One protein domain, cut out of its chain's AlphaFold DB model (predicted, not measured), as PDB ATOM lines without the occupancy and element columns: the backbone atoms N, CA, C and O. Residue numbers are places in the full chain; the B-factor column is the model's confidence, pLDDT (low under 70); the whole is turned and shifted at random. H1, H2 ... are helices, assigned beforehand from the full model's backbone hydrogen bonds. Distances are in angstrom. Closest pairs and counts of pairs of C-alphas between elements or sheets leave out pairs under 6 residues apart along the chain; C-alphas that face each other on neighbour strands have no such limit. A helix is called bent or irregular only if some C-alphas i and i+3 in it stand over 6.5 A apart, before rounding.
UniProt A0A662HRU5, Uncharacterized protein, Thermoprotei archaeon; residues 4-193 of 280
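This is residues 4 to 193 of the 280 residues of an uncharacterized protein of Thermoprotei archaeon (UniProt A0A662HRU5). The model is an elongated up-and-down bundle built round one long helix, H5: H7 packs along one side of it, the hairpin of H8 and H9 packs along another, and the arm H3b packs on H5 and H9. Short H1, H2 and the arm H3a zigzag over one side of this bundle, H1 on H7 and H2 across H5, while little H4 lies toward one end of the long axis. The printed part has 190 residues with nine named helices, H1 to H9 in chain order, and no named strand: all helix. It is compact, with a radius of gyration of the C-alphas of 17.8 A and spans of 56 by 35 by 30 A.

H1 (residues 4 to 12) and H2 (residues 16 to 26) touch only at the corner, the closest C-alphas, of Met 10 and Gly 16, being 4.0 A apart. H3 (residues 29 to 54) was assigned as one helix by its hydrogen bonds but is bent, with C-alphas 39 and 42 7.3 A apart; its arms H3a (residues 29 to 39) and H3b (residues 42 to 54) stand at a steep tilt of 47 degrees. H2 and H3a touch about perpendicular, at 78 degrees, closest at the C-alphas of Leu 23 and Ala 32, 5.8 A. H4 (residues 62 to 66) is close to but not clearly touching H5 (residues 68 to 102), the hub, which touches six helices; their closest C-alphas, of Ile 64 and Val 70, are 7.0 A apart. H2 and H5 only just touch, with 3 pairs of C-alphas within 8 A, closest at Gly 18 and Asp 89, 6.3 A. H3b and H5 also only just touch, with 3 such pairs, closest at Leu 48 and Thr 73, 7.1 A. H6 (residues 110 to 114) only just touches H5, again with 3 pairs, closest at Asp 96 and Ile 112, 7.0 A. H7 (residues 117 to 138) touches H5 at a shallow tilt of 29 degrees, opposite ways, with C-alphas of Ser 86 and Arg 124 closest at 4.7 A. H1 touches H7 with Thr 11 and Ala 120 closest, C-alphas 4.6 A apart. H8 (residues 144 to 163) and H9 (residues 167 to 190) form a hairpin, opposite ways at 12 degrees, with C-alphas of Gly 157 and Leu 177 4.5 A apart. H9 touches H5, closest at the C-alphas of Tyr 80 and Thr 185, 5.7 A, and H3b, closest at those of Thr 47 and Pro 186, 5.8 A. Every O i to N i+4 pair is within hydrogen-bond range in H1, H2, H3a, H3b, H7 and H8, against 28 of 31 in H5, 17 of 20 in H9, and 0 of 1 in both H4 and H6, which each have 1 of 2 O i to N i+3 pairs within range.

H1 begins at C-alpha 4 (26.136, -26.892, 13.214). From first to last C-alpha H5 measures 50.1 A, H9 34.9 A, H7 30.0 A and H8 27.8 A; H3b measures 17.8 A, H2 15.1 A, H3a 15.0 A, H1 12.1 A, H4 8.6 A and H6 8.0 A. H5 begins at C-alpha 68 (40.372, 8.171, 5.021) and has a kink of 48 degrees near residue 96; H9 has a kink of 29 degrees near residue 184 and ends at C-alpha 190 (27.519, 7.206, -8.038). H5 is irregular, with C-alphas 97 and 100 7.1 A apart; H4 and H9 are only just irregular, with 6.52 A between C-alphas 62 and 65 and 6.8 A between C-alphas 182 and 185.

The two C-alphas farthest apart, of Thr 60 and Glu 104, are separated by 56.9 A. The printed part has no cut and no long link. The mean pLDDT of the printed part is 74.6, and 78 residues are under 70, among them residues 14 to 71, 101 to 108 and 165 to 172.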
ATOM      1  N   ALA A   4      27.109 -27.839  12.676       76.56
ATOM      2  CA  ALA A   4      26.136 -26.892  13.214       76.56
ATOM      3  C   ALA A   4      26.515 -25.437  12.881       76.56
ATOM      4  O   ALA A   4      25.684 -24.680  12.384       76.56
ATOM      5  N   GLN A   5      27.789 -25.065  13.058       72.00
ATOM      6  CA  GLN A   5      28.286 -23.733  12.698       72.00
ATOM      7  C   GLN A   5      28.173 -23.473  11.188       72.00
ATOM      8  O   GLN A   5      27.824 -22.366  10.783       72.00
ATOM      9  N   LYS A   6      28.424 -24.482  10.338       72.25
ATOM     10  CA  LYS A   6      28.255 -24.362   8.876       72.25
ATOM     11  C   LYS A   6      26.801 -24.109   8.500       72.25
ATOM     12  O   LYS A   6      26.527 -23.175   7.753       72.25
ATOM     13  N   LYS A   7      25.867 -24.898   9.040       78.19
ATOM     14  CA  LYS A   7      24.424 -24.723   8.798       78.19
ATOM     15  C   LYS A   7      23.936 -23.356   9.262       78.19
ATOM     16  O   LYS A   7      23.189 -22.695   8.539       78.19
ATOM     17  N   LEU A   8      24.405 -22.908  10.423       76.19
ATOM     18  CA  LEU A   8      24.085 -21.590  10.956       76.19
ATOM     19  C   LEU A   8      24.607 -20.477  10.037       76.19
ATOM     20  O   LEU A   8      23.838 -19.606   9.649       76.19
ATOM     21  N   ALA A   9      25.870 -20.544   9.605       74.56
ATOM     22  CA  ALA A   9      26.453 -19.569   8.685       74.56
ATOM     23  C   ALA A   9      25.725 -19.529   7.328       74.56
ATOM     24  O   ALA A   9      25.438 -18.446   6.822       74.56
ATOM     25  N   MET A  10      25.361 -20.687   6.762       76.00
ATOM     26  CA  MET A  10      24.570 -20.759   5.526       76.00
ATOM     27  C   MET A  10      23.171 -20.148   5.688       76.00
ATOM     28  O   MET A  10      22.635 -19.564   4.744       76.00
ATOM     29  N   THR A  11      22.588 -20.264   6.883       75.56
ATOM     30  CA  THR A  11      21.257 -19.733   7.194       75.56
ATOM     31  C   THR A  11      21.301 -18.231   7.466       75.56
ATOM     32  O   THR A  11      20.456 -17.501   6.958       75.56
ATOM     33  N   LEU A  12      22.277 -17.732   8.220       74.00
ATOM     34  CA  LEU A  12      22.264 -16.350   8.708       74.00
ATOM     35  C   LEU A  12      22.978 -15.355   7.797       74.00
ATOM     36  O   LEU A  12      22.536 -14.214   7.699       74.00
ATOM     37  N   LEU A  13      24.075 -15.752   7.152       73.62
ATOM     38  CA  LEU A  13      24.937 -14.794   6.468       73.62
ATOM     39  C   LEU A  13      24.550 -14.637   4.990       73.62
ATOM     40  O   LEU A  13      24.324 -15.642   4.305       73.62
ATOM     41  N   PRO A  14      24.553 -13.400   4.455       67.62
ATOM     42  CA  PRO A  14      24.556 -13.163   3.019       67.62
ATOM     43  C   PRO A  14      25.749 -13.884   2.412       67.62
ATOM     44  O   PRO A  14      26.784 -14.035   3.062       67.62
ATOM     45  N   LEU A  15      25.597 -14.370   1.184       66.56
ATOM     46  CA  LEU A  15      26.543 -15.288   0.556       66.56
ATOM     47  C   LEU A  15      26.682 -16.643   1.263       66.56
ATOM     48  O   LEU A  15      27.175 -17.547   0.618       66.56
ATOM     49  N   GLY A  16      26.229 -16.877   2.496       64.31
ATOM     50  CA  GLY A  16      26.433 -18.154   3.190       64.31
ATOM     51  C   GLY A  16      25.973 -19.366   2.370       64.31
ATOM     52  O   GLY A  16      26.713 -20.336   2.222       64.31
ATOM     53  N   TYR A  17      24.793 -19.270   1.754       66.75
ATOM     54  CA  TYR A  17      24.224 -20.319   0.907       66.75
ATOM     55  C   TYR A  17      24.883 -20.375  -0.487       66.75
ATOM     56  O   TYR A  17      25.430 -21.406  -0.889       66.75
ATOM     57  N   GLY A  18      24.907 -19.255  -1.222       63.25
ATOM     58  CA  GLY A  18      25.519 -19.184  -2.553       63.25
ATOM     59  C   GLY A  18      27.042 -19.404  -2.588       63.25
ATOM     60  O   GLY A  18      27.567 -19.906  -3.582       63.25
ATOM     61  N   TRP A  19      27.761 -19.053  -1.523       64.75
ATOM     62  CA  TRP A  19      29.213 -19.190  -1.368       64.75
ATOM     63  C   TRP A  19      29.605 -20.598  -0.962       64.75
ATOM     64  O   TRP A  19      30.582 -21.100  -1.503       64.75
ATOM     65  N   HIS A  20      28.840 -21.277  -0.099       62.34
ATOM     66  CA  HIS A  20      29.137 -22.669   0.247       62.34
ATOM     67  C   HIS A  20      29.094 -23.571  -0.995       62.34
ATOM     68  O   HIS A  20      30.061 -24.281  -1.263       62.34
ATOM     69  N   SER A  21      28.065 -23.415  -1.836       61.16
ATOM     70  CA  SER A  21      27.962 -24.130  -3.119       61.16
ATOM     71  C   SER A  21      29.070 -23.756  -4.121       61.16
ATOM     72  O   SER A  21      29.455 -24.552  -4.980       61.16
ATOM     73  N   ARG A  22      29.619 -22.533  -4.043       59.31
ATOM     74  CA  ARG A  22      30.783 -22.136  -4.855       59.31
ATOM     75  C   ARG A  22      32.076 -22.731  -4.311       59.31
ATOM     76  O   ARG A  22      32.845 -23.259  -5.099       59.31
ATOM     77  N   LEU A  23      32.299 -22.692  -3.000       57.31
ATOM     78  CA  LEU A  23      33.482 -23.243  -2.335       57.31
ATOM     79  C   LEU A  23      33.660 -24.732  -2.625       57.31
ATOM     80  O   LEU A  23      34.779 -25.160  -2.926       57.31
ATOM     81  N   THR A  24      32.566 -25.493  -2.570       58.78
ATOM     82  CA  THR A  24      32.543 -26.922  -2.905       58.78
ATOM     83  C   THR A  24      32.892 -27.147  -4.376       58.78
ATOM     84  O   THR A  24      33.742 -27.980  -4.680       58.78
ATOM     85  N   LYS A  25      32.340 -26.342  -5.294       58.72
ATOM     86  CA  LYS A  25      32.626 -26.436  -6.739       58.72
ATOM     87  C   LYS A  25      34.017 -25.945  -7.155       58.72
ATOM     88  O   LYS A  25      34.556 -26.436  -8.141       58.72
ATOM     89  N   THR A  26      34.602 -24.967  -6.461       53.78
ATOM     90  CA  THR A  26      35.857 -24.307  -6.876       53.78
ATOM     91  C   THR A  26      37.106 -24.863  -6.192       53.78
ATOM     92  O   THR A  26      38.201 -24.338  -6.399       53.78
ATOM     93  N   GLY A  27      36.975 -25.902  -5.363       57.91
ATOM     94  CA  GLY A  27      38.102 -26.503  -4.647       57.91
ATOM     95  C   GLY A  27      38.634 -25.638  -3.498       57.91
ATOM     96  O   GLY A  27      39.843 -25.589  -3.281       57.91
ATOM     97  N   GLY A  28      37.752 -24.923  -2.786       61.59
ATOM     98  CA  GLY A  28      38.073 -24.234  -1.527       61.59
ATOM     99  C   GLY A  28      38.112 -22.697  -1.563       61.59
ATOM    100  O   GLY A  28      37.944 -22.053  -2.603       61.59
ATOM    101  N   ALA A  29      38.348 -22.107  -0.382       57.94
ATOM    102  CA  ALA A  29      38.227 -20.669  -0.089       57.94
ATOM    103  C   ALA A  29      39.123 -19.768  -0.932       57.94
ATOM    104  O   ALA A  29      38.671 -18.743  -1.437       57.94
ATOM    105  N   ARG A  30      40.370 -20.183  -1.156       51.59
ATOM    106  CA  ARG A  30      41.327 -19.427  -1.969       51.59
ATOM    107  C   ARG A  30      40.829 -19.208  -3.400       51.59
ATOM    108  O   ARG A  30      40.948 -18.107  -3.931       51.59
ATOM    109  N   ASN A  31      40.271 -20.240  -4.031       53.34
ATOM    110  CA  ASN A  31      39.780 -20.137  -5.406       53.34
ATOM    111  C   ASN A  31      38.466 -19.352  -5.485       53.34
ATOM    112  O   ASN A  31      38.288 -18.589  -6.432       53.34
ATOM    113  N   ALA A  32      37.587 -19.482  -4.488       57.12
ATOM    114  CA  ALA A  32      36.369 -18.679  -4.400       57.12
ATOM    115  C   ALA A  32      36.683 -17.184  -4.218       57.12
ATOM    116  O   ALA A  32      36.125 -16.357  -4.937       57.12
ATOM    117  N   LEU A  33      37.633 -16.844  -3.338       56.09
ATOM    118  CA  LEU A  33      38.119 -15.474  -3.157       56.09
ATOM    119  C   LEU A  33      38.724 -14.923  -4.445       56.09
ATOM    120  O   LEU A  33      38.327 -13.850  -4.875       56.09
ATOM    121  N   LEU A  34      39.605 -15.670  -5.114       55.72
ATOM    122  CA  LEU A  34      40.153 -15.262  -6.413       55.72
ATOM    123  C   LEU A  34      39.060 -15.049  -7.465       55.72
ATOM    124  O   LEU A  34      39.152 -14.131  -8.267       55.72
ATOM    125  N   ILE A  35      38.016 -15.878  -7.480       56.03
ATOM    126  CA  ILE A  35      36.869 -15.709  -8.378       56.03
ATOM    127  C   ILE A  35      36.101 -14.430  -8.060       56.03
ATOM    128  O   ILE A  35      35.717 -13.738  -8.997       56.03
ATOM    129  N   LEU A  36      35.889 -14.116  -6.782       57.47
ATOM    130  CA  LEU A  36      35.149 -12.931  -6.359       57.47
ATOM    131  C   LEU A  36      35.970 -11.655  -6.598       57.47
ATOM    132  O   LEU A  36      35.441 -10.711  -7.174       57.47
ATOM    133  N   PHE A  37      37.271 -11.673  -6.294       56.78
ATOM    134  CA  PHE A  37      38.211 -10.612  -6.670       56.78
ATOM    135  C   PHE A  37      38.290 -10.422  -8.185       56.78
ATOM    136  O   PHE A  37      38.316  -9.291  -8.646       56.78
ATOM    137  N   ASN A  38      38.266 -11.495  -8.977       56.31
ATOM    138  CA  ASN A  38      38.266 -11.366 -10.432       56.31
ATOM    139  C   ASN A  38      36.911 -10.887 -10.976       56.31
ATOM    140  O   ASN A  38      36.907 -10.099 -11.904       56.31
ATOM    141  N   GLU A  39      35.770 -11.348 -10.443       58.69
ATOM    142  CA  GLU A  39      34.433 -10.906 -10.894       58.69
ATOM    143  C   GLU A  39      34.142  -9.446 -10.532       58.69
ATOM    144  O   GLU A  39      33.416  -8.783 -11.267       58.69
ATOM    145  N   TRP A  40      34.663  -8.961  -9.404       60.12
ATOM    146  CA  TRP A  40      34.319  -7.638  -8.878       60.12
ATOM    147  C   TRP A  40      35.468  -6.651  -8.876       60.12
ATOM    148  O   TRP A  40      35.205  -5.463  -8.763       60.12
ATOM    149  N   GLY A  41      36.713  -7.092  -9.047       60.41
ATOM    150  CA  GLY A  41      37.893  -6.229  -8.992       60.41
ATOM    151  C   GLY A  41      37.807  -5.069  -9.976       60.41
ATOM    152  O   GLY A  41      37.984  -3.928  -9.572       60.41
ATOM    153  N   ALA A  42      37.419  -5.336 -11.227       58.72
ATOM    154  CA  ALA A  42      37.233  -4.291 -12.234       58.72
ATOM    155  C   ALA A  42      36.085  -3.326 -11.894       58.72
ATOM    156  O   ALA A  42      36.211  -2.125 -12.114       58.72
ATOM    157  N   ILE A  43      34.984  -3.831 -11.329       60.50
ATOM    158  CA  ILE A  43      33.817  -3.020 -10.948       60.50
ATOM    159  C   ILE A  43      34.160  -2.140  -9.749       60.50
ATOM    160  O   ILE A  43      33.911  -0.942  -9.790       60.50
ATOM    161  N   ILE A  44      34.769  -2.716  -8.712       63.91
ATOM    162  CA  ILE A  44      35.240  -2.028  -7.505       63.91
ATOM    163  C   ILE A  44      36.211  -0.921  -7.889       63.91
ATOM    164  O   ILE A  44      36.017   0.228  -7.511       63.91
ATOM    165  N   TYR A  45      37.217  -1.264  -8.685       60.75
ATOM    166  CA  TYR A  45      38.247  -0.337  -9.120       60.75
ATOM    167  C   TYR A  45      37.679   0.795  -9.987       60.75
ATOM    168  O   TYR A  45      37.941   1.963  -9.715       60.75
ATOM    169  N   SER A  46      36.839   0.477 -10.978       59.03
ATOM    170  CA  SER A  46      36.227   1.498 -11.844       59.03
ATOM    171  C   SER A  46      35.262   2.394 -11.068       59.03
ATOM    172  O   SER A  46      35.250   3.601 -11.269       59.03
ATOM    173  N   THR A  47      34.487   1.822 -10.141       62.78
ATOM    174  CA  THR A  47      33.565   2.579  -9.280       62.78
ATOM    175  C   THR A  47      34.329   3.512  -8.343       62.78
ATOM    176  O   THR A  47      33.938   4.662  -8.189       62.78
ATOM    177  N   LEU A  48      35.441   3.048  -7.764       65.75
ATOM    178  CA  LEU A  48      36.312   3.857  -6.912       65.75
ATOM    179  C   LEU A  48      36.901   5.046  -7.683       65.75
ATOM    180  O   LEU A  48      36.827   6.175  -7.211       65.75
ATOM    181  N   ILE A  49      37.437   4.811  -8.884       63.19
ATOM    182  CA  ILE A  49      38.003   5.881  -9.719       63.19
ATOM    183  C   ILE A  49      36.933   6.894 -10.121       63.19
ATOM    184  O   ILE A  49      37.164   8.092 -10.007       63.19
ATOM    185  N   LEU A  50      35.759   6.428 -10.555       63.41
ATOM    186  CA  LEU A  50      34.648   7.304 -10.931       63.41
ATOM    187  C   LEU A  50      34.139   8.130  -9.752       63.41
ATOM    188  O   LEU A  50      33.819   9.299  -9.931       63.41
ATOM    189  N   HIS A  51      34.086   7.545  -8.556       65.00
ATOM    190  CA  HIS A  51      33.688   8.259  -7.349       65.00
ATOM    191  C   HIS A  51      34.683   9.377  -7.003       65.00
ATOM    192  O   HIS A  51      34.271  10.510  -6.776       65.00
ATOM    193  N   ILE A  52      35.989   9.090  -7.060       62.91
ATOM    194  CA  ILE A  52      37.052  10.083  -6.834       62.91
ATOM    195  C   ILE A  52      37.011  11.186  -7.907       62.91
ATOM    196  O   ILE A  52      37.120  12.368  -7.588       62.91
ATOM    197  N   ALA A  53      36.810  10.818  -9.177       61.47
ATOM    198  CA  ALA A  53      36.705  11.771 -10.280       61.47
ATOM    199  C   ALA A  53      35.459  12.668 -10.163       61.47
ATOM    200  O   ALA A  53      35.548  13.872 -10.397       61.47
ATOM    201  N   ALA A  54      34.315  12.110  -9.749       60.56
ATOM    202  CA  ALA A  54      33.073  12.856  -9.535       60.56
ATOM    203  C   ALA A  54      33.179  13.894  -8.403       60.56
ATOM    204  O   ALA A  54      32.434  14.870  -8.400       60.56
ATOM    205  N   GLN A  55      34.120  13.718  -7.473       62.69
ATOM    206  CA  GLN A  55      34.420  14.679  -6.406       62.69
ATOM    207  C   GLN A  55      35.358  15.818  -6.852       62.69
ATOM    208  O   GLN A  55      35.709  16.670  -6.043       62.69
ATOM    209  N   GLY A  56      35.778  15.858  -8.125       53.88
ATOM    210  CA  GLY A  56      36.658  16.908  -8.658       53.88
ATOM    211  C   GLY A  56      38.135  16.754  -8.274       53.88
ATOM    212  O   GLY A  56      38.956  17.603  -8.621       53.88
ATOM    213  N   ASN A  57      38.502  15.660  -7.604       55.03
ATOM    214  CA  ASN A  57      39.882  15.374  -7.231       55.03
ATOM    215  C   ASN A  57      40.637  14.788  -8.438       55.03
ATOM    216  O   ASN A  57      40.512  13.608  -8.775       55.03
ATOM    217  N   ALA A  58      41.451  15.614  -9.105       51.22
ATOM    218  CA  ALA A  58      42.455  15.111 -10.039       51.22
ATOM    219  C   ALA A  58      43.423  14.169  -9.288       51.22
ATOM    220  O   ALA A  58      43.787  14.450  -8.142       51.22
ATOM    221  N   PRO A  59      43.879  13.060  -9.895       50.16
ATOM    222  CA  PRO A  59      44.690  12.043  -9.232       50.16
ATOM    223  C   PRO A  59      46.156  12.498  -9.145       50.16
ATOM    224  O   PRO A  59      47.059  11.803  -9.595       50.16
ATOM    225  N   THR A  60      46.440  13.681  -8.607       48.34
ATOM    226  CA  THR A  60      47.821  14.174  -8.461       48.34
ATOM    227  C   THR A  60      48.551  13.555  -7.274       48.34
ATOM    228  O   THR A  60      49.738  13.811  -7.091       48.34
ATOM    229  N   LYS A  61      47.900  12.711  -6.465       43.47
ATOM    230  CA  LYS A  61      48.542  12.108  -5.295       43.47
ATOM    231  C   LYS A  61      48.329  10.602  -5.263       43.47
ATOM    232  O   LYS A  61      47.282  10.112  -4.854       43.47
ATOM    233  N   ALA A  62      49.398   9.869  -5.570       43.75
ATOM    234  CA  ALA A  62      49.548   8.449  -5.249       43.75
ATOM    235  C   ALA A  62      49.294   8.128  -3.751       43.75
ATOM    236  O   ALA A  62      49.061   6.976  -3.404       43.75
ATOM    237  N   LEU A  63      49.259   9.147  -2.874       43.88
ATOM    238  CA  LEU A  63      48.848   9.049  -1.468       43.88
ATOM    239  C   LEU A  63      47.331   8.888  -1.227       43.88
ATOM    240  O   LEU A  63      46.951   8.548  -0.110       43.88
ATOM    241  N   ILE A  64      46.460   9.095  -2.226       52.03
ATOM    242  CA  ILE A  64      44.999   8.939  -2.066       52.03
ATOM    243  C   ILE A  64      44.640   7.499  -1.670       52.03
ATOM    244  O   ILE A  64      43.739   7.299  -0.870       52.03
ATOM    245  N   LEU A  65      45.405   6.494  -2.114       46.91
ATOM    246  CA  LEU A  65      45.193   5.081  -1.760       46.91
ATOM    247  C   LEU A  65      45.284   4.772  -0.251       46.91
ATOM    248  O   LEU A  65      44.841   3.702   0.162       46.91
ATOM    249  N   LEU A  66      45.832   5.683   0.559       48.34
ATOM    250  CA  LEU A  66      45.939   5.564   2.018       48.34
ATOM    251  C   LEU A  66      45.113   6.627   2.770       48.34
ATOM    252  O   LEU A  66      45.262   6.764   3.984       48.34
ATOM    253  N   SER A  67      44.262   7.394   2.081       56.53
ATOM    254  CA  SER A  67      43.429   8.416   2.717       56.53
ATOM    255  C   SER A  67      42.194   7.812   3.398       56.53
ATOM    256  O   SER A  67      41.708   6.736   3.033       56.53
ATOM    257  N   GLY A  68      41.641   8.535   4.379       61.69
ATOM    258  CA  GLY A  68      40.372   8.171   5.021       61.69
ATOM    259  C   GLY A  68      39.206   8.042   4.028       61.69
ATOM    260  O   GLY A  68      38.308   7.232   4.245       61.69
ATOM    261  N   GLU A  69      39.259   8.755   2.900       63.91
ATOM    262  CA  GLU A  69      38.245   8.709   1.837       63.91
ATOM    263  C   GLU A  69      38.228   7.360   1.103       63.91
ATOM    264  O   GLU A  69      37.159   6.830   0.788       63.91
ATOM    265  N   VAL A  70      39.396   6.749   0.869       63.84
ATOM    266  CA  VAL A  70      39.475   5.415   0.253       63.84
ATOM    267  C   VAL A  70      38.939   4.352   1.200       63.84
ATOM    268  O   VAL A  70      38.192   3.473   0.766       63.84
ATOM    269  N   LEU A  71      39.249   4.452   2.496       66.06
ATOM    270  CA  LEU A  71      38.686   3.553   3.502       66.06
ATOM    271  C   LEU A  71      37.161   3.700   3.584       66.06
ATOM    272  O   LEU A  71      36.449   2.697   3.557       66.06
ATOM    273  N   GLN A  72      36.650   4.932   3.618       71.19
ATOM    274  CA  GLN A  72      35.214   5.208   3.612       71.19
ATOM    275  C   GLN A  72      34.538   4.629   2.362       71.19
ATOM    276  O   GLN A  72      33.526   3.938   2.471       71.19
ATOM    277  N   THR A  73      35.131   4.825   1.183       69.81
ATOM    278  CA  THR A  73      34.606   4.278  -0.075       69.81
ATOM    279  C   THR A  73      34.629   2.748  -0.079       69.81
ATOM    280  O   THR A  73      33.665   2.114  -0.508       69.81
ATOM    281  N   ALA A  74      35.688   2.124   0.442       68.94
ATOM    282  CA  ALA A  74      35.781   0.671   0.565       68.94
ATOM    283  C   ALA A  74      34.710   0.097   1.510       68.94
ATOM    284  O   ALA A  74      34.104  -0.930   1.200       68.94
ATOM    285  N   LEU A  75      34.437   0.773   2.631       75.31
ATOM    286  CA  LEU A  75      33.378   0.392   3.569       75.31
ATOM    287  C   LEU A  75      31.982   0.555   2.954       75.31
ATOM    288  O   LEU A  75      31.146  -0.335   3.110       75.31
ATOM    289  N   LEU A  76      31.739   1.631   2.199       81.88
ATOM    290  CA  LEU A  76      30.487   1.826   1.457       81.88
ATOM    291  C   LEU A  76      30.285   0.747   0.390       81.88
ATOM    292  O   LEU A  76      29.209   0.156   0.297       81.88
ATOM    293  N   LEU A  77      31.329   0.421  -0.372       80.50
ATOM    294  CA  LEU A  77      31.292  -0.678  -1.333       80.50
ATOM    295  C   LEU A  77      30.975  -2.009  -0.644       80.50
ATOM    296  O   LEU A  77      30.124  -2.755  -1.129       80.50
ATOM    297  N   LEU A  78      31.604  -2.299   0.498       80.56
ATOM    298  CA  LEU A  78      31.333  -3.508   1.277       80.56
ATOM    299  C   LEU A  78      29.876  -3.562   1.761       80.56
ATOM    300  O   LEU A  78      29.231  -4.611   1.656       80.56
ATOM    301  N   LEU A  79      29.336  -2.437   2.236       86.38
ATOM    302  CA  LEU A  79      27.934  -2.304   2.625       86.38
ATOM    303  C   LEU A  79      27.003  -2.601   1.441       86.38
ATOM    304  O   LEU A  79      26.131  -3.466   1.542       86.38
ATOM    305  N   TYR A  80      27.222  -1.960   0.291       90.31
ATOM    306  CA  TYR A  80      26.396  -2.162  -0.900       90.31
ATOM    307  C   TYR A  80      26.513  -3.572  -1.477       90.31
ATOM    308  O   TYR A  80      25.510  -4.120  -1.935       90.31
ATOM    309  N   PHE A  81      27.686  -4.210  -1.416       85.81
ATOM    310  CA  PHE A  81      27.816  -5.628  -1.762       85.81
ATOM    311  C   PHE A  81      27.031  -6.522  -0.817       85.81
ATOM    312  O   PHE A  81      26.378  -7.461  -1.269       85.81
ATOM    313  N   THR A  82      27.068  -6.231   0.479       84.88
ATOM    314  CA  THR A  82      26.299  -6.983   1.471       84.88
ATOM    315  C   THR A  82      24.805  -6.863   1.181       84.88
ATOM    316  O   THR A  82      24.116  -7.878   1.115       84.88
ATOM    317  N   MET A  83      24.316  -5.654   0.890       93.06
ATOM    318  CA  MET A  83      22.928  -5.417   0.473       93.06
ATOM    319  C   MET A  83      22.571  -6.178  -0.814       93.06
ATOM    320  O   MET A  83      21.577  -6.907  -0.838       93.06
ATOM    321  N   LEU A  84      23.401  -6.060  -1.858       91.75
ATOM    322  CA  LEU A  84      23.232  -6.760  -3.133       91.75
ATOM    323  C   LEU A  84      23.093  -8.267  -2.918       91.75
ATOM    324  O   LEU A  84      22.158  -8.895  -3.416       91.75
ATOM    325  N   TYR A  85      24.028  -8.861  -2.179       87.94
ATOM    326  CA  TYR A  85      24.057 -10.302  -1.990       87.94
ATOM    327  C   TYR A  85      22.978 -10.811  -1.046       87.94
ATOM    328  O   TYR A  85      22.547 -11.946  -1.224       87.94
ATOM    329  N   SER A  86      22.486 -10.002  -0.110       90.31
ATOM    330  CA  SER A  86      21.299 -10.347   0.674       90.31
ATOM    331  C   SER A  86      20.087 -10.579  -0.231       90.31
ATOM    332  O   SER A  86      19.469 -11.640  -0.159       90.31
ATOM    333  N   ILE A  87      19.793  -9.650  -1.149       91.44
ATOM    334  CA  ILE A  87      18.681  -9.805  -2.104       91.44
ATOM    335  C   ILE A  87      18.961 -10.938  -3.096       91.44
ATOM    336  O   ILE A  87      18.102 -11.779  -3.365       91.44
ATOM    337  N   TYR A  88      20.171 -10.981  -3.650       86.31
ATOM    338  CA  TYR A  88      20.524 -11.953  -4.680       86.31
ATOM    339  C   TYR A  88      20.459 -13.400  -4.165       86.31
ATOM    340  O   TYR A  88      20.012 -14.298  -4.879       86.31
ATOM    341  N   ASP A  89      20.858 -13.636  -2.912       85.38
ATOM    342  CA  ASP A  89      20.829 -14.964  -2.292       85.38
ATOM    343  C   ASP A  89      19.394 -15.395  -1.933       85.38
ATOM    344  O   ASP A  89      19.076 -16.578  -2.059       85.38
ATOM    345  N   ILE A  90      18.485 -14.455  -1.619       88.88
ATOM    346  CA  ILE A  90      17.035 -14.733  -1.552       88.88
ATOM    347  C   ILE A  90      16.537 -15.262  -2.904       88.88
ATOM    348  O   ILE A  90      15.845 -16.279  -2.948       88.88
ATOM    349  N   GLY A  91      16.940 -14.627  -4.011       86.25
ATOM    350  CA  GLY A  91      16.609 -15.082  -5.363       86.25
ATOM    351  C   GLY A  91      17.039 -16.527  -5.634       86.25
ATOM    352  O   GLY A  91      16.268 -17.294  -6.210       86.25
ATOM    353  N   TYR A  92      18.225 -16.933  -5.162       82.81
ATOM    354  CA  TYR A  92      18.683 -18.324  -5.260       82.81
ATOM    355  C   TYR A  92      17.877 -19.289  -4.396       82.81
ATOM    356  O   TYR A  92      17.529 -20.367  -4.873       82.81
ATOM    357  N   ILE A  93      17.575 -18.925  -3.148       86.00
ATOM    358  CA  ILE A  93      16.765 -19.765  -2.256       86.00
ATOM    359  C   ILE A  93      15.378 -19.986  -2.868       86.00
ATOM    360  O   ILE A  93      14.899 -21.121  -2.910       86.00
ATOM    361  N   ILE A  94      14.764 -18.922  -3.399       85.75
ATOM    362  CA  ILE A  94      13.466 -18.997  -4.077       85.75
ATOM    363  C   ILE A  94      13.550 -19.911  -5.301       85.75
ATOM    364  O   ILE A  94      12.711 -20.799  -5.479       85.75
ATOM    365  N   ASN A  95      14.572 -19.715  -6.137       83.00
ATOM    366  CA  ASN A  95      14.769 -20.517  -7.335       83.00
ATOM    367  C   ASN A  95      14.897 -22.009  -6.996       83.00
ATOM    368  O   ASN A  95      14.186 -22.829  -7.573       83.00
ATOM    369  N   ASP A  96      15.742 -22.351  -6.024       80.88
ATOM    370  CA  ASP A  96      16.048 -23.738  -5.675       80.88
ATOM    371  C   ASP A  96      14.879 -24.445  -4.962       80.88
ATOM    372  O   ASP A  96      14.735 -25.664  -5.073       80.88
ATOM    373  N   LYS A  97      14.014 -23.709  -4.245       83.31
ATOM    374  CA  LYS A  97      12.830 -24.281  -3.573       83.31
ATOM    375  C   LYS A  97      11.607 -24.408  -4.478       83.31
ATOM    376  O   LYS A  97      10.883 -25.406  -4.358       83.31
ATOM    377  N   TRP A  98      11.370 -23.427  -5.349       81.00
ATOM    378  CA  TRP A  98      10.107 -23.305  -6.084       81.00
ATOM    379  C   TRP A  98      10.270 -23.299  -7.606       81.00
ATOM    380  O   TRP A  98       9.571 -24.051  -8.279       81.00
ATOM    381  N   ALA A  99      11.171 -22.489  -8.167       73.38
ATOM    382  CA  ALA A  99      11.190 -22.252  -9.615       73.38
ATOM    383  C   ALA A  99      11.845 -23.391 -10.414       73.38
ATOM    384  O   ALA A  99      11.356 -23.762 -11.482       73.38
ATOM    385  N   ILE A 100      12.929 -23.968  -9.892       75.56
ATOM    386  CA  ILE A 100      13.766 -24.930 -10.617       75.56
ATOM    387  C   ILE A 100      13.076 -26.279 -10.847       75.56
ATOM    388  O   ILE A 100      13.408 -26.976 -11.795       75.56
ATOM    389  N   LYS A 101      12.078 -26.631 -10.024       69.38
ATOM    390  CA  LYS A 101      11.298 -27.879 -10.145       69.38
ATOM    391  C   LYS A 101      10.508 -27.977 -11.454       69.38
ATOM    392  O   LYS A 101      10.116 -29.069 -11.838       69.38
ATOM    393  N   ASN A 102      10.285 -26.844 -12.117       65.50
ATOM    394  CA  ASN A 102       9.555 -26.755 -13.380       65.50
ATOM    395  C   ASN A 102      10.483 -26.788 -14.609       65.50
ATOM    396  O   ASN A 102      10.025 -26.552 -15.726       65.50
ATOM    397  N   GLU A 103      11.789 -26.993 -14.418       67.31
ATOM    398  CA  GLU A 103      12.748 -27.124 -15.514       67.31
ATOM    399  C   GLU A 103      12.810 -28.560 -16.043       67.31
ATOM    400  O   GLU A 103      12.669 -29.517 -15.293       67.31
ATOM    401  N   GLU A 104      13.119 -28.703 -17.333       61.59
ATOM    402  CA  GLU A 104      13.324 -30.000 -17.993       61.59
ATOM    403  C   GLU A 104      14.501 -30.795 -17.390       61.59
ATOM    404  O   GLU A 104      14.500 -32.018 -17.401       61.59
ATOM    405  N   ASN A 105      15.503 -30.102 -16.834       63.69
ATOM    406  CA  ASN A 105      16.669 -30.699 -16.175       63.69
ATOM    407  C   ASN A 105      17.016 -29.921 -14.888       63.69
ATOM    408  O   ASN A 105      17.961 -29.119 -14.889       63.69
ATOM    409  N   PRO A 106      16.259 -30.120 -13.794       61.34
ATOM    410  CA  PRO A 106      16.378 -29.311 -12.587       61.34
ATOM    411  C   PRO A 106      17.754 -29.491 -11.938       61.34
ATOM    412  O   PRO A 106      18.153 -30.594 -11.569       61.34
ATOM    413  N   THR A 107      18.489 -28.393 -11.753       66.62
ATOM    414  CA  THR A 107      19.812 -28.406 -11.101       66.62
ATOM    415  C   THR A 107      19.736 -27.888  -9.664       66.62
ATOM    416  O   THR A 107      20.241 -26.815  -9.334       66.62
ATOM    417  N   ILE A 108      19.082 -28.657  -8.791       68.50
ATOM    418  CA  ILE A 108      18.939 -28.307  -7.372       68.50
ATOM    419  C   ILE A 108      20.299 -28.419  -6.677       68.50
ATOM    420  O   ILE A 108      20.999 -29.426  -6.790       68.50
ATOM    421  N   ARG A 109      20.685 -27.380  -5.937       71.12
ATOM    422  CA  ARG A 109      21.882 -27.405  -5.092       71.12
ATOM    423  C   ARG A 109      21.661 -28.331  -3.901       71.12
ATOM    424  O   ARG A 109      20.657 -28.200  -3.204       71.12
ATOM    425  N   ALA A 110      22.606 -29.232  -3.640       68.81
ATOM    426  CA  ALA A 110      22.502 -30.218  -2.560       68.81
ATOM    427  C   ALA A 110      22.338 -29.562  -1.174       68.81
ATOM    428  O   ALA A 110      21.700 -30.106  -0.274       68.81
ATOM    429  N   GLU A 111      22.873 -28.354  -1.020       71.81
ATOM    430  CA  GLU A 111      22.880 -27.584   0.215       71.81
ATOM    431  C   GLU A 111      21.481 -27.081   0.629       71.81
ATOM    432  O   GLU A 111      21.261 -26.785   1.804       71.81
ATOM    433  N   ILE A 112      20.499 -27.013  -0.288       75.75
ATOM    434  CA  ILE A 112      19.163 -26.449   0.000       75.75
ATOM    435  C   ILE A 112      18.370 -27.267   1.029       75.75
ATOM    436  O   ILE A 112      17.475 -26.743   1.700       75.75
ATOM    437  N   GLY A 113      18.666 -28.566   1.133       73.50
ATOM    438  CA  GLY A 113      18.062 -29.468   2.115       73.50
ATOM    439  C   GLY A 113      18.614 -29.275   3.527       73.50
ATOM    440  O   GLY A 113      18.034 -29.777   4.482       73.50
ATOM    441  N   GLN A 114      19.719 -28.539   3.673       77.12
ATOM    442  CA  GLN A 114      20.451 -28.408   4.933       77.12
ATOM    443  C   GLN A 114      20.160 -27.099   5.678       77.12
ATOM    444  O   GLN A 114      20.647 -26.926   6.797       77.12
ATOM    445  N   ILE A 115      19.393 -26.184   5.074       79.94
ATOM    446  CA  ILE A 115      19.098 -24.856   5.628       79.94
ATOM    447  C   ILE A 115      17.606 -24.666   5.918       79.94
ATOM    448  O   ILE A 115      16.742 -25.146   5.180       79.94
ATOM    449  N   ASN A 116      17.298 -23.894   6.963       85.81
ATOM    450  CA  ASN A 116      15.950 -23.372   7.177       85.81
ATOM    451  C   ASN A 116      15.740 -22.169   6.247       85.81
ATOM    452  O   ASN A 116      16.286 -21.091   6.474       85.81
ATOM    453  N   TYR A 117      14.959 -22.363   5.186       85.69
ATOM    454  CA  TYR A 117      14.789 -21.352   4.145       85.69
ATOM    455  C   TYR A 117      14.009 -20.116   4.620       85.69
ATOM    456  O   TYR A 117      14.328 -19.014   4.183       85.69
ATOM    457  N   HIS A 118      13.044 -20.260   5.535       89.69
ATOM    458  CA  HIS A 118      12.325 -19.113   6.099       89.69
ATOM    459  C   HIS A 118      13.263 -18.233   6.921       89.69
ATOM    460  O   HIS A 118      13.344 -17.030   6.683       89.69
ATOM    461  N   ALA A 119      14.029 -18.846   7.829       87.44
ATOM    462  CA  ALA A 119      15.033 -18.138   8.616       87.44
ATOM    463  C   ALA A 119      16.095 -17.489   7.716       87.44
ATOM    464  O   ALA A 119      16.525 -16.370   7.978       87.44
ATOM    465  N   ALA A 120      16.473 -18.161   6.624       88.06
ATOM    466  CA  ALA A 120      17.423 -17.646   5.651       88.06
ATOM    467  C   ALA A 120      16.902 -16.427   4.870       88.06
ATOM    468  O   ALA A 120      17.655 -15.478   4.647       88.06
ATOM    469  N   ILE A 121      15.634 -16.431   4.458       90.69
ATOM    470  CA  ILE A 121      15.011 -15.279   3.797       90.69
ATOM    471  C   ILE A 121      14.879 -14.119   4.789       90.69
ATOM    472  O   ILE A 121      15.286 -13.006   4.470       90.69
ATOM    473  N   LEU A 122      14.382 -14.381   6.002       92.00
ATOM    474  CA  LEU A 122      14.217 -13.362   7.042       92.00
ATOM    475  C   LEU A 122      15.545 -12.694   7.415       92.00
ATOM    476  O   LEU A 122      15.608 -11.468   7.455       92.00
ATOM    477  N   SER A 123      16.612 -13.471   7.632       88.31
ATOM    478  CA  SER A 123      17.931 -12.930   7.985       88.31
ATOM    479  C   SER A 123      18.483 -12.010   6.896       88.31
ATOM    480  O   SER A 123      18.942 -10.908   7.187       88.31
ATOM    481  N   ARG A 124      18.380 -12.409   5.625       90.94
ATOM    482  CA  ARG A 124      18.845 -11.612   4.481       90.94
ATOM    483  C   ARG A 124      18.015 -10.350   4.294       90.94
ATOM    484  O   ARG A 124      18.588  -9.291   4.059       90.94
ATOM    485  N   THR A 125      16.695 -10.437   4.449       93.62
ATOM    486  CA  THR A 125      15.814  -9.264   4.417       93.62
ATOM    487  C   THR A 125      16.157  -8.292   5.542       93.62
ATOM    488  O   THR A 125      16.279  -7.098   5.282       93.62
ATOM    489  N   ALA A 126      16.387  -8.786   6.762       92.75
ATOM    490  CA  ALA A 126      16.782  -7.955   7.896       92.75
ATOM    491  C   ALA A 126      18.133  -7.266   7.652       92.75
ATOM    492  O   ALA A 126      18.238  -6.054   7.809       92.75
ATOM    493  N   ILE A 127      19.148  -8.003   7.189       91.25
ATOM    494  CA  ILE A 127      20.470  -7.437   6.871       91.25
ATOM    495  C   ILE A 127      20.374  -6.409   5.741       91.25
ATOM    496  O   ILE A 127      20.992  -5.350   5.821       91.25
ATOM    497  N   TYR A 128      19.591  -6.691   4.698       95.12
ATOM    498  CA  TYR A 128      19.341  -5.732   3.626       95.12
ATOM    499  C   TYR A 128      18.664  -4.460   4.154       95.12
ATOM    500  O   TYR A 128      19.130  -3.365   3.852       95.12
ATOM    501  N   ALA A 129      17.603  -4.595   4.954       95.12
ATOM    502  CA  ALA A 129      16.861  -3.464   5.502       95.12
ATOM    503  C   ALA A 129      17.744  -2.599   6.411       95.12
ATOM    504  O   ALA A 129      17.780  -1.383   6.245       95.12
ATOM    505  N   LEU A 130      18.522  -3.218   7.304       94.19
ATOM    506  CA  LEU A 130      19.495  -2.518   8.143       94.19
ATOM    507  C   LEU A 130      20.559  -1.808   7.301       94.19
ATOM    508  O   LEU A 130      20.875  -0.653   7.570       94.19
ATOM    509  N   GLY A 131      21.069  -2.457   6.251       93.62
ATOM    510  CA  GLY A 131      22.034  -1.844   5.339       93.62
ATOM    511  C   GLY A 131      21.455  -0.655   4.566       93.62
ATOM    512  O   GLY A 131      22.112   0.376   4.449       93.62
ATOM    513  N   ALA A 132      20.207  -0.761   4.101       95.38
ATOM    514  CA  ALA A 132      19.489   0.321   3.432       95.38
ATOM    515  C   ALA A 132      19.239   1.509   4.371       95.38
ATOM    516  O   ALA A 132      19.477   2.654   3.981       95.38
ATOM    517  N   LEU A 133      18.812   1.247   5.611       95.38
ATOM    518  CA  LEU A 133      18.625   2.274   6.637       95.38
ATOM    519  C   LEU A 133      19.947   2.961   6.983       95.38
ATOM    520  O   LEU A 133      20.005   4.188   7.014       95.38
ATOM    521  N   ALA A 134      21.018   2.187   7.171       92.50
ATOM    522  CA  ALA A 134      22.345   2.723   7.446       92.50
ATOM    523  C   ALA A 134      22.848   3.599   6.290       92.50
ATOM    524  O   ALA A 134      23.257   4.733   6.516       92.50
ATOM    525  N   ALA A 135      22.763   3.113   5.049       93.06
ATOM    526  CA  ALA A 135      23.188   3.865   3.872       93.06
ATOM    527  C   ALA A 135      22.402   5.173   3.687       93.06
ATOM    528  O   ALA A 135      22.989   6.175   3.288       93.06
ATOM    529  N   THR A 136      21.097   5.156   3.975       94.00
ATOM    530  CA  THR A 136      20.200   6.284   3.692       94.00
ATOM    531  C   THR A 136      20.183   7.321   4.806       94.00
ATOM    532  O   THR A 136      20.295   8.506   4.529       94.00
ATOM    533  N   TYR A 137      20.052   6.886   6.061       92.88
ATOM    534  CA  TYR A 137      19.746   7.777   7.186       92.88
ATOM    535  C   TYR A 137      20.899   7.945   8.177       92.88
ATOM    536  O   TYR A 137      20.959   8.957   8.865       92.88
ATOM    537  N   VAL A 138      21.806   6.967   8.274       90.31
ATOM    538  CA  VAL A 138      22.950   7.046   9.204       90.31
ATOM    539  C   VAL A 138      24.161   7.659   8.512       90.31
ATOM    540  O   VAL A 138      24.798   8.559   9.043       90.31
ATOM    541  N   LEU A 139      24.478   7.164   7.316       88.06
ATOM    542  CA  LEU A 139      25.662   7.560   6.558       88.06
ATOM    543  C   LEU A 139      25.379   8.662   5.534       88.06
ATOM    544  O   LEU A 139      26.329   9.228   5.003       88.06
ATOM    545  N   ASN A 140      24.102   8.935   5.221       88.25
ATOM    546  CA  ASN A 140      23.679   9.834   4.137       88.25
ATOM    547  C   ASN A 140      24.406   9.555   2.804       88.25
ATOM    548  O   ASN A 140      24.676  10.455   2.014       88.25
ATOM    549  N   ALA A 141      24.752   8.288   2.565       86.44
ATOM    550  CA  ALA A 141      25.569   7.848   1.439       86.44
ATOM    551  C   ALA A 141      24.732   7.412   0.229       86.44
ATOM    552  O   ALA A 141      25.275   7.216  -0.854       86.44
ATOM    553  N   ALA A 142      23.421   7.232   0.402       90.88
ATOM    554  CA  ALA A 142      22.458   6.937  -0.652       90.88
ATOM    555  C   ALA A 142      21.140   7.671  -0.377       90.88
ATOM    556  O   ALA A 142      20.800   7.930   0.774       90.88
ATOM    557  N   THR A 143      20.366   7.971  -1.418       91.81
ATOM    558  CA  THR A 143      19.006   8.502  -1.247       91.81
ATOM    559  C   THR A 143      17.991   7.356  -1.170       91.81
ATOM    560  O   THR A 143      18.229   6.283  -1.737       91.81
ATOM    561  N   PRO A 144      16.807   7.562  -0.554       93.62
ATOM    562  CA  PRO A 144      15.743   6.556  -0.589       93.62
ATOM    563  C   PRO A 144      15.396   6.147  -2.028       93.62
ATOM    564  O   PRO A 144      15.218   4.966  -2.328       93.62
ATOM    565  N   HIS A 145      15.367   7.122  -2.941       92.31
ATOM    566  CA  HIS A 145      15.087   6.895  -4.354       92.31
ATOM    567  C   HIS A 145      16.152   6.022  -5.035       92.31
ATOM    568  O   HIS A 145      15.801   5.099  -5.776       92.31
ATOM    569  N   SER A 146      17.446   6.254  -4.774       90.81
ATOM    570  CA  SER A 146      18.512   5.445  -5.373       90.81
ATOM    571  C   SER A 146      18.478   3.999  -4.871       90.81
ATOM    572  O   SER A 146      18.622   3.074  -5.672       90.81
ATOM    573  N   VAL A 147      18.207   3.785  -3.578       93.75
ATOM    574  CA  VAL A 147      18.045   2.440  -2.996       93.75
ATOM    575  C   VAL A 147      16.860   1.707  -3.619       93.75
ATOM    576  O   VAL A 147      17.014   0.577  -4.082       93.75
ATOM    577  N   LEU A 148      15.691   2.349  -3.688       92.50
ATOM    578  CA  LEU A 148      14.493   1.747  -4.279       92.50
ATOM    579  C   LEU A 148      14.689   1.414  -5.759       92.50
ATOM    580  O   LEU A 148      14.295   0.335  -6.194       92.50
ATOM    581  N   THR A 149      15.341   2.294  -6.518       90.06
ATOM    582  CA  THR A 149      15.600   2.078  -7.948       90.06
ATOM    583  C   THR A 149      16.552   0.904  -8.174       90.06
ATOM    584  O   THR A 149      16.234  -0.004  -8.943       90.06
ATOM    585  N   ALA A 150      17.691   0.872  -7.471       90.94
ATOM    586  CA  ALA A 150      18.664  -0.217  -7.582       90.94
ATOM    587  C   ALA A 150      18.029  -1.571  -7.234       90.94
ATOM    588  O   ALA A 150      18.173  -2.556  -7.965       90.94
ATOM    589  N   THR A 151      17.278  -1.605  -6.134       93.69
ATOM    590  CA  THR A 151      16.599  -2.808  -5.656       93.69
ATOM    591  C   THR A 151      15.463  -3.227  -6.570       93.69
ATOM    592  O   THR A 151      15.343  -4.413  -6.865       93.69
ATOM    593  N   GLY A 152      14.674  -2.285  -7.085       90.81
ATOM    594  CA  GLY A 152      13.612  -2.554  -8.050       90.81
ATOM    595  C   GLY A 152      14.146  -3.201  -9.326       90.81
ATOM    596  O   GLY A 152      13.628  -4.234  -9.750       90.81
ATOM    597  N   LEU A 153      15.235  -2.667  -9.891       89.25
ATOM    598  CA  LEU A 153      15.892  -3.241 -11.071       89.25
ATOM    599  C   LEU A 153      16.425  -4.655 -10.804       89.25
ATOM    600  O   LEU A 153      16.232  -5.560 -11.621       89.25
ATOM    601  N   LEU A 154      17.068  -4.870  -9.654       91.31
ATOM    602  CA  LEU A 154      17.576  -6.185  -9.268       91.31
ATOM    603  C   LEU A 154      16.443  -7.201  -9.074       91.31
ATOM    604  O   LEU A 154      16.522  -8.313  -9.601       91.31
ATOM    605  N   LEU A 155      15.386  -6.827  -8.351       91.44
ATOM    606  CA  LEU A 155      14.222  -7.679  -8.108       91.44
ATOM    607  C   LEU A 155      13.487  -8.001  -9.406       91.44
ATOM    608  O   LEU A 155      13.148  -9.163  -9.619       91.44
ATOM    609  N   ALA A 156      13.308  -7.026 -10.300       85.69
ATOM    610  CA  ALA A 156      12.748  -7.267 -11.625       85.69
ATOM    611  C   ALA A 156      13.576  -8.318 -12.377       85.69
ATOM    612  O   ALA A 156      13.021  -9.301 -12.868       85.69
ATOM    613  N   GLY A 157      14.907  -8.184 -12.389       86.06
ATOM    614  CA  GLY A 157      15.805  -9.179 -12.980       86.06
ATOM    615  C   GLY A 157      15.638 -10.579 -12.378       86.06
ATOM    616  O   GLY A 157      15.577 -11.563 -13.117       86.06
ATOM    617  N   ILE A 158      15.523 -10.684 -11.048       87.69
ATOM    618  CA  ILE A 158      15.319 -11.961 -10.340       87.69
ATOM    619  C   ILE A 158      13.964 -12.573 -10.706       87.69
ATOM    620  O   ILE A 158      13.894 -13.757 -11.041       87.69
ATOM    621  N   VAL A 159      12.895 -11.779 -10.671       85.69
ATOM    622  CA  VAL A 159      11.530 -12.221 -10.975       85.69
ATOM    623  C   VAL A 159      11.431 -12.683 -12.424       85.69
ATOM    624  O   VAL A 159      11.012 -13.814 -12.667       85.69
ATOM    625  N   PHE A 160      11.893 -11.882 -13.389       83.25
ATOM    626  CA  PHE A 160      11.901 -12.275 -14.800       83.25
ATOM    627  C   PHE A 160      12.711 -13.552 -15.034       83.25
ATOM    628  O   PHE A 160      12.293 -14.413 -15.812       83.25
ATOM    629  N   HIS A 161      13.846 -13.711 -14.349       83.75
ATOM    630  CA  HIS A 161      14.642 -14.927 -14.454       83.75
ATOM    631  C   HIS A 161      13.917 -16.163 -13.913       83.75
ATOM    632  O   HIS A 161      13.887 -17.198 -14.584       83.75
ATOM    633  N   ASN A 162      13.279 -16.044 -12.749       78.62
ATOM    634  CA  ASN A 162      12.554 -17.143 -12.117       78.62
ATOM    635  C   ASN A 162      11.252 -17.507 -12.855       78.62
ATOM    636  O   ASN A 162      10.860 -18.672 -12.850       78.62
ATOM    637  N   LEU A 163      10.600 -16.549 -13.523       80.38
ATOM    638  CA  LEU A 163       9.380 -16.781 -14.309       80.38
ATOM    639  C   LEU A 163       9.642 -17.387 -15.696       80.38
ATOM    640  O   LEU A 163       8.731 -17.946 -16.312       80.38
ATOM    641  N   ALA A 164      10.866 -17.291 -16.217       75.75
ATOM    642  CA  ALA A 164      11.198 -17.809 -17.539       75.75
ATOM    643  C   ALA A 164      11.141 -19.349 -17.568       75.75
ATOM    644  O   ALA A 164      12.060 -20.022 -17.121       75.75
ATOM    645  N   LYS A 165      10.076 -19.925 -18.140       67.38
ATOM    646  CA  LYS A 165       9.900 -21.391 -18.232       67.38
ATOM    647  C   LYS A 165      10.744 -22.047 -19.333       67.38
ATOM    648  O   LYS A 165      11.218 -23.164 -19.168       67.38
ATOM    649  N   LYS A 166      10.948 -21.362 -20.466       63.16
ATOM    650  CA  LYS A 166      11.725 -21.893 -21.601       63.16
ATOM    651  C   LYS A 166      13.225 -21.684 -21.388       63.16
ATOM    652  O   LYS A 166      13.664 -20.576 -21.079       63.16
ATOM    653  N   VAL A 167      14.024 -22.719 -21.658       61.00
ATOM    654  CA  VAL A 167      15.496 -22.702 -21.519       61.00
ATOM    655  C   VAL A 167      16.153 -21.574 -22.331       61.00
ATOM    656  O   VAL A 167      17.122 -20.967 -21.885       61.00
ATOM    657  N   THR A 168      15.630 -21.263 -23.520       60.16
ATOM    658  CA  THR A 168      16.110 -20.148 -24.356       60.16
ATOM    659  C   THR A 168      15.861 -18.788 -23.706       60.16
ATOM    660  O   THR A 168      16.765 -17.956 -23.676       60.16
ATOM    661  N   HIS A 169      14.688 -18.584 -23.106       67.25
ATOM    662  CA  HIS A 169      14.362 -17.354 -22.380       67.25
ATOM    663  C   HIS A 169      15.190 -17.220 -21.097       67.25
ATOM    664  O   HIS A 169      15.589 -16.111 -20.753       67.25
ATOM    665  N   LYS A 170      15.537 -18.336 -20.437       67.50
ATOM    666  CA  LYS A 170      16.456 -18.317 -19.290       67.50
ATOM    667  C   LYS A 170      17.838 -17.773 -19.645       67.50
ATOM    668  O   LYS A 170      18.406 -17.044 -18.845       67.50
ATOM    669  N   GLY A 171      18.367 -18.064 -20.835       66.25
ATOM    670  CA  GLY A 171      19.648 -17.499 -21.281       66.25
ATOM    671  C   GLY A 171      19.633 -15.966 -21.312       66.25
ATOM    672  O   GLY A 171      20.514 -15.325 -20.742       66.25
ATOM    673  N   VAL A 172      18.582 -15.385 -21.897       68.06
ATOM    674  CA  VAL A 172      18.393 -13.926 -21.969       68.06
ATOM    675  C   VAL A 172      18.170 -13.327 -20.580       68.06
ATOM    676  O   VAL A 172      18.799 -12.332 -20.221       68.06
ATOM    677  N   THR A 173      17.336 -13.951 -19.746       76.62
ATOM    678  CA  THR A 173      17.072 -13.428 -18.398       76.62
ATOM    679  C   THR A 173      18.269 -13.563 -17.459       76.62
ATOM    680  O   THR A 173      18.421 -12.724 -16.577       76.62
ATOM    681  N   VAL A 174      19.174 -14.531 -17.665       76.38
ATOM    682  CA  VAL A 174      20.462 -14.589 -16.948       76.38
ATOM    683  C   VAL A 174      21.339 -13.389 -17.294       76.38
ATOM    684  O   VAL A 174      21.980 -12.840 -16.397       76.38
ATOM    685  N   ILE A 175      21.382 -12.973 -18.562       74.25
ATOM    686  CA  ILE A 175      22.144 -11.788 -18.983       74.25
ATOM    687  C   ILE A 175      21.563 -10.540 -18.313       74.25
ATOM    688  O   ILE A 175      22.307  -9.803 -17.670       74.25
ATOM    689  N   ASN A 176      20.240 -10.362 -18.358       75.81
ATOM    690  CA  ASN A 176      19.562  -9.232 -17.714       75.81
ATOM    691  C   ASN A 176      19.771  -9.218 -16.193       75.81
ATOM    692  O   ASN A 176      20.092  -8.182 -15.617       75.81
ATOM    693  N   LEU A 177      19.666 -10.377 -15.536       83.25
ATOM    694  CA  LEU A 177      19.934 -10.515 -14.106       83.25
ATOM    695  C   LEU A 177      21.392 -10.177 -13.763       83.25
ATOM    696  O   LEU A 177      21.658  -9.550 -12.739       83.25
ATOM    697  N   ARG A 178      22.355 -10.576 -14.603       79.25
ATOM    698  CA  ARG A 178      23.769 -10.223 -14.410       79.25
ATOM    699  C   ARG A 178      24.016  -8.733 -14.619       79.25
ATOM    700  O   ARG A 178      24.739  -8.159 -13.815       79.25
ATOM    701  N   LEU A 179      23.405  -8.118 -15.630       78.88
ATOM    702  CA  LEU A 179      23.456  -6.671 -15.850       78.88
ATOM    703  C   LEU A 179      22.909  -5.912 -14.638       78.88
ATOM    704  O   LEU A 179      23.610  -5.068 -14.092       78.88
ATOM    705  N   ALA A 180      21.722  -6.280 -14.147       83.44
ATOM    706  CA  ALA A 180      21.139  -5.676 -12.949       83.44
ATOM    707  C   ALA A 180      22.044  -5.855 -11.716       83.44
ATOM    708  O   ALA A 180      22.283  -4.907 -10.972       83.44
ATOM    709  N   LYS A 181      22.627  -7.051 -11.540       84.69
ATOM    710  CA  LYS A 181      23.596  -7.339 -10.471       84.69
ATOM    711  C   LYS A 181      24.833  -6.437 -10.562       84.69
ATOM    712  O   LYS A 181      25.296  -5.950  -9.538       84.69
ATOM    713  N   TYR A 182      25.390  -6.246 -11.757       77.88
ATOM    714  CA  TYR A 182      26.590  -5.431 -11.952       77.88
ATOM    715  C   TYR A 182      26.309  -3.923 -11.913       77.88
ATOM    716  O   TYR A 182      27.194  -3.172 -11.520       77.88
ATOM    717  N   ALA A 183      25.090  -3.488 -12.249       80.62
ATOM    718  CA  ALA A 183      24.653  -2.096 -12.142       80.62
ATOM    719  C   ALA A 183      24.399  -1.650 -10.695       80.62
ATOM    720  O   ALA A 183      24.579  -0.478 -10.379       80.62
ATOM    721  N   TYR A 184      23.974  -2.574  -9.828       88.56
ATOM    722  CA  TYR A 184      23.453  -2.268  -8.494       88.56
ATOM    723  C   TYR A 184      24.415  -1.425  -7.642       88.56
ATOM    724  O   TYR A 184      24.076  -0.322  -7.221       88.56
ATOM    725  N   THR A 185      25.629  -1.927  -7.399       85.62
ATOM    726  CA  THR A 185      26.605  -1.248  -6.535       85.62
ATOM    727  C   THR A 185      27.105   0.071  -7.139       85.62
ATOM    728  O   THR A 185      27.067   1.076  -6.431       85.62
ATOM    729  N   PRO A 186      27.513   0.133  -8.424       77.19
ATOM    730  CA  PRO A 186      27.908   1.393  -9.056       77.19
ATOM    731  C   PRO A 186      26.816   2.460  -9.025       77.19
ATOM    732  O   PRO A 186      27.106   3.618  -8.746       77.19
ATOM    733  N   TYR A 187      25.560   2.075  -9.261       84.38
ATOM    734  CA  TYR A 187      24.441   3.010  -9.207       84.38
ATOM    735  C   TYR A 187      24.244   3.589  -7.800       84.38
ATOM    736  O   TYR A 187      23.998   4.783  -7.667       84.38
ATOM    737  N   LEU A 188      24.404   2.781  -6.746       88.00
ATOM    738  CA  LEU A 188      24.311   3.272  -5.367       88.00
ATOM    739  C   LEU A 188      25.468   4.190  -4.972       88.00
ATOM    740  O   LEU A 188      25.232   5.168  -4.271       88.00
ATOM    741  N   VAL A 189      26.690   3.909  -5.433       81.62
ATOM    742  CA  VAL A 189      27.865   4.744  -5.129       81.62
ATOM    743  C   VAL A 189      27.827   6.072  -5.878       81.62
ATOM    744  O   VAL A 189      28.187   7.107  -5.326       81.62
ATOM    745  N   LEU A 190      27.436   6.044  -7.152       77.75
ATOM    746  CA  LEU A 190      27.519   7.206  -8.038       77.75
ATOM    747  C   LEU A 190      26.226   8.025  -8.051       77.75
ATOM    748  O   LEU A 190      26.242   9.166  -8.499       77.75
ATOM    749  N   GLN A 191      25.111   7.434  -7.605       80.00
ATOM    750  CA  GLN A 191      23.768   8.023  -7.527       80.00
ATOM    751  C   GLN A 191      23.267   8.687  -8.822       80.00
ATOM    752  O   GLN A 191      22.297   9.441  -8.812       80.00
ATOM    753  N   ASN A 192      23.904   8.388  -9.955       72.62
ATOM    754  CA  ASN A 192      23.578   8.930 -11.261       72.62
ATOM    755  C   ASN A 192      23.648   7.802 -12.305       72.62
ATOM    756  O   ASN A 192      24.705   7.175 -12.462       72.62
ATOM    757  N   PRO A 193      22.554   7.535 -13.041       69.06
ATOM    758  CA  PRO A 193      22.518   6.470 -14.040       69.06
ATOM    759  C   PRO A 193      23.545   6.667 -15.164       69.06
ATOM    760  O   PRO A 193      24.093   5.683 -15.663       69.06
TER     761      PRO A 193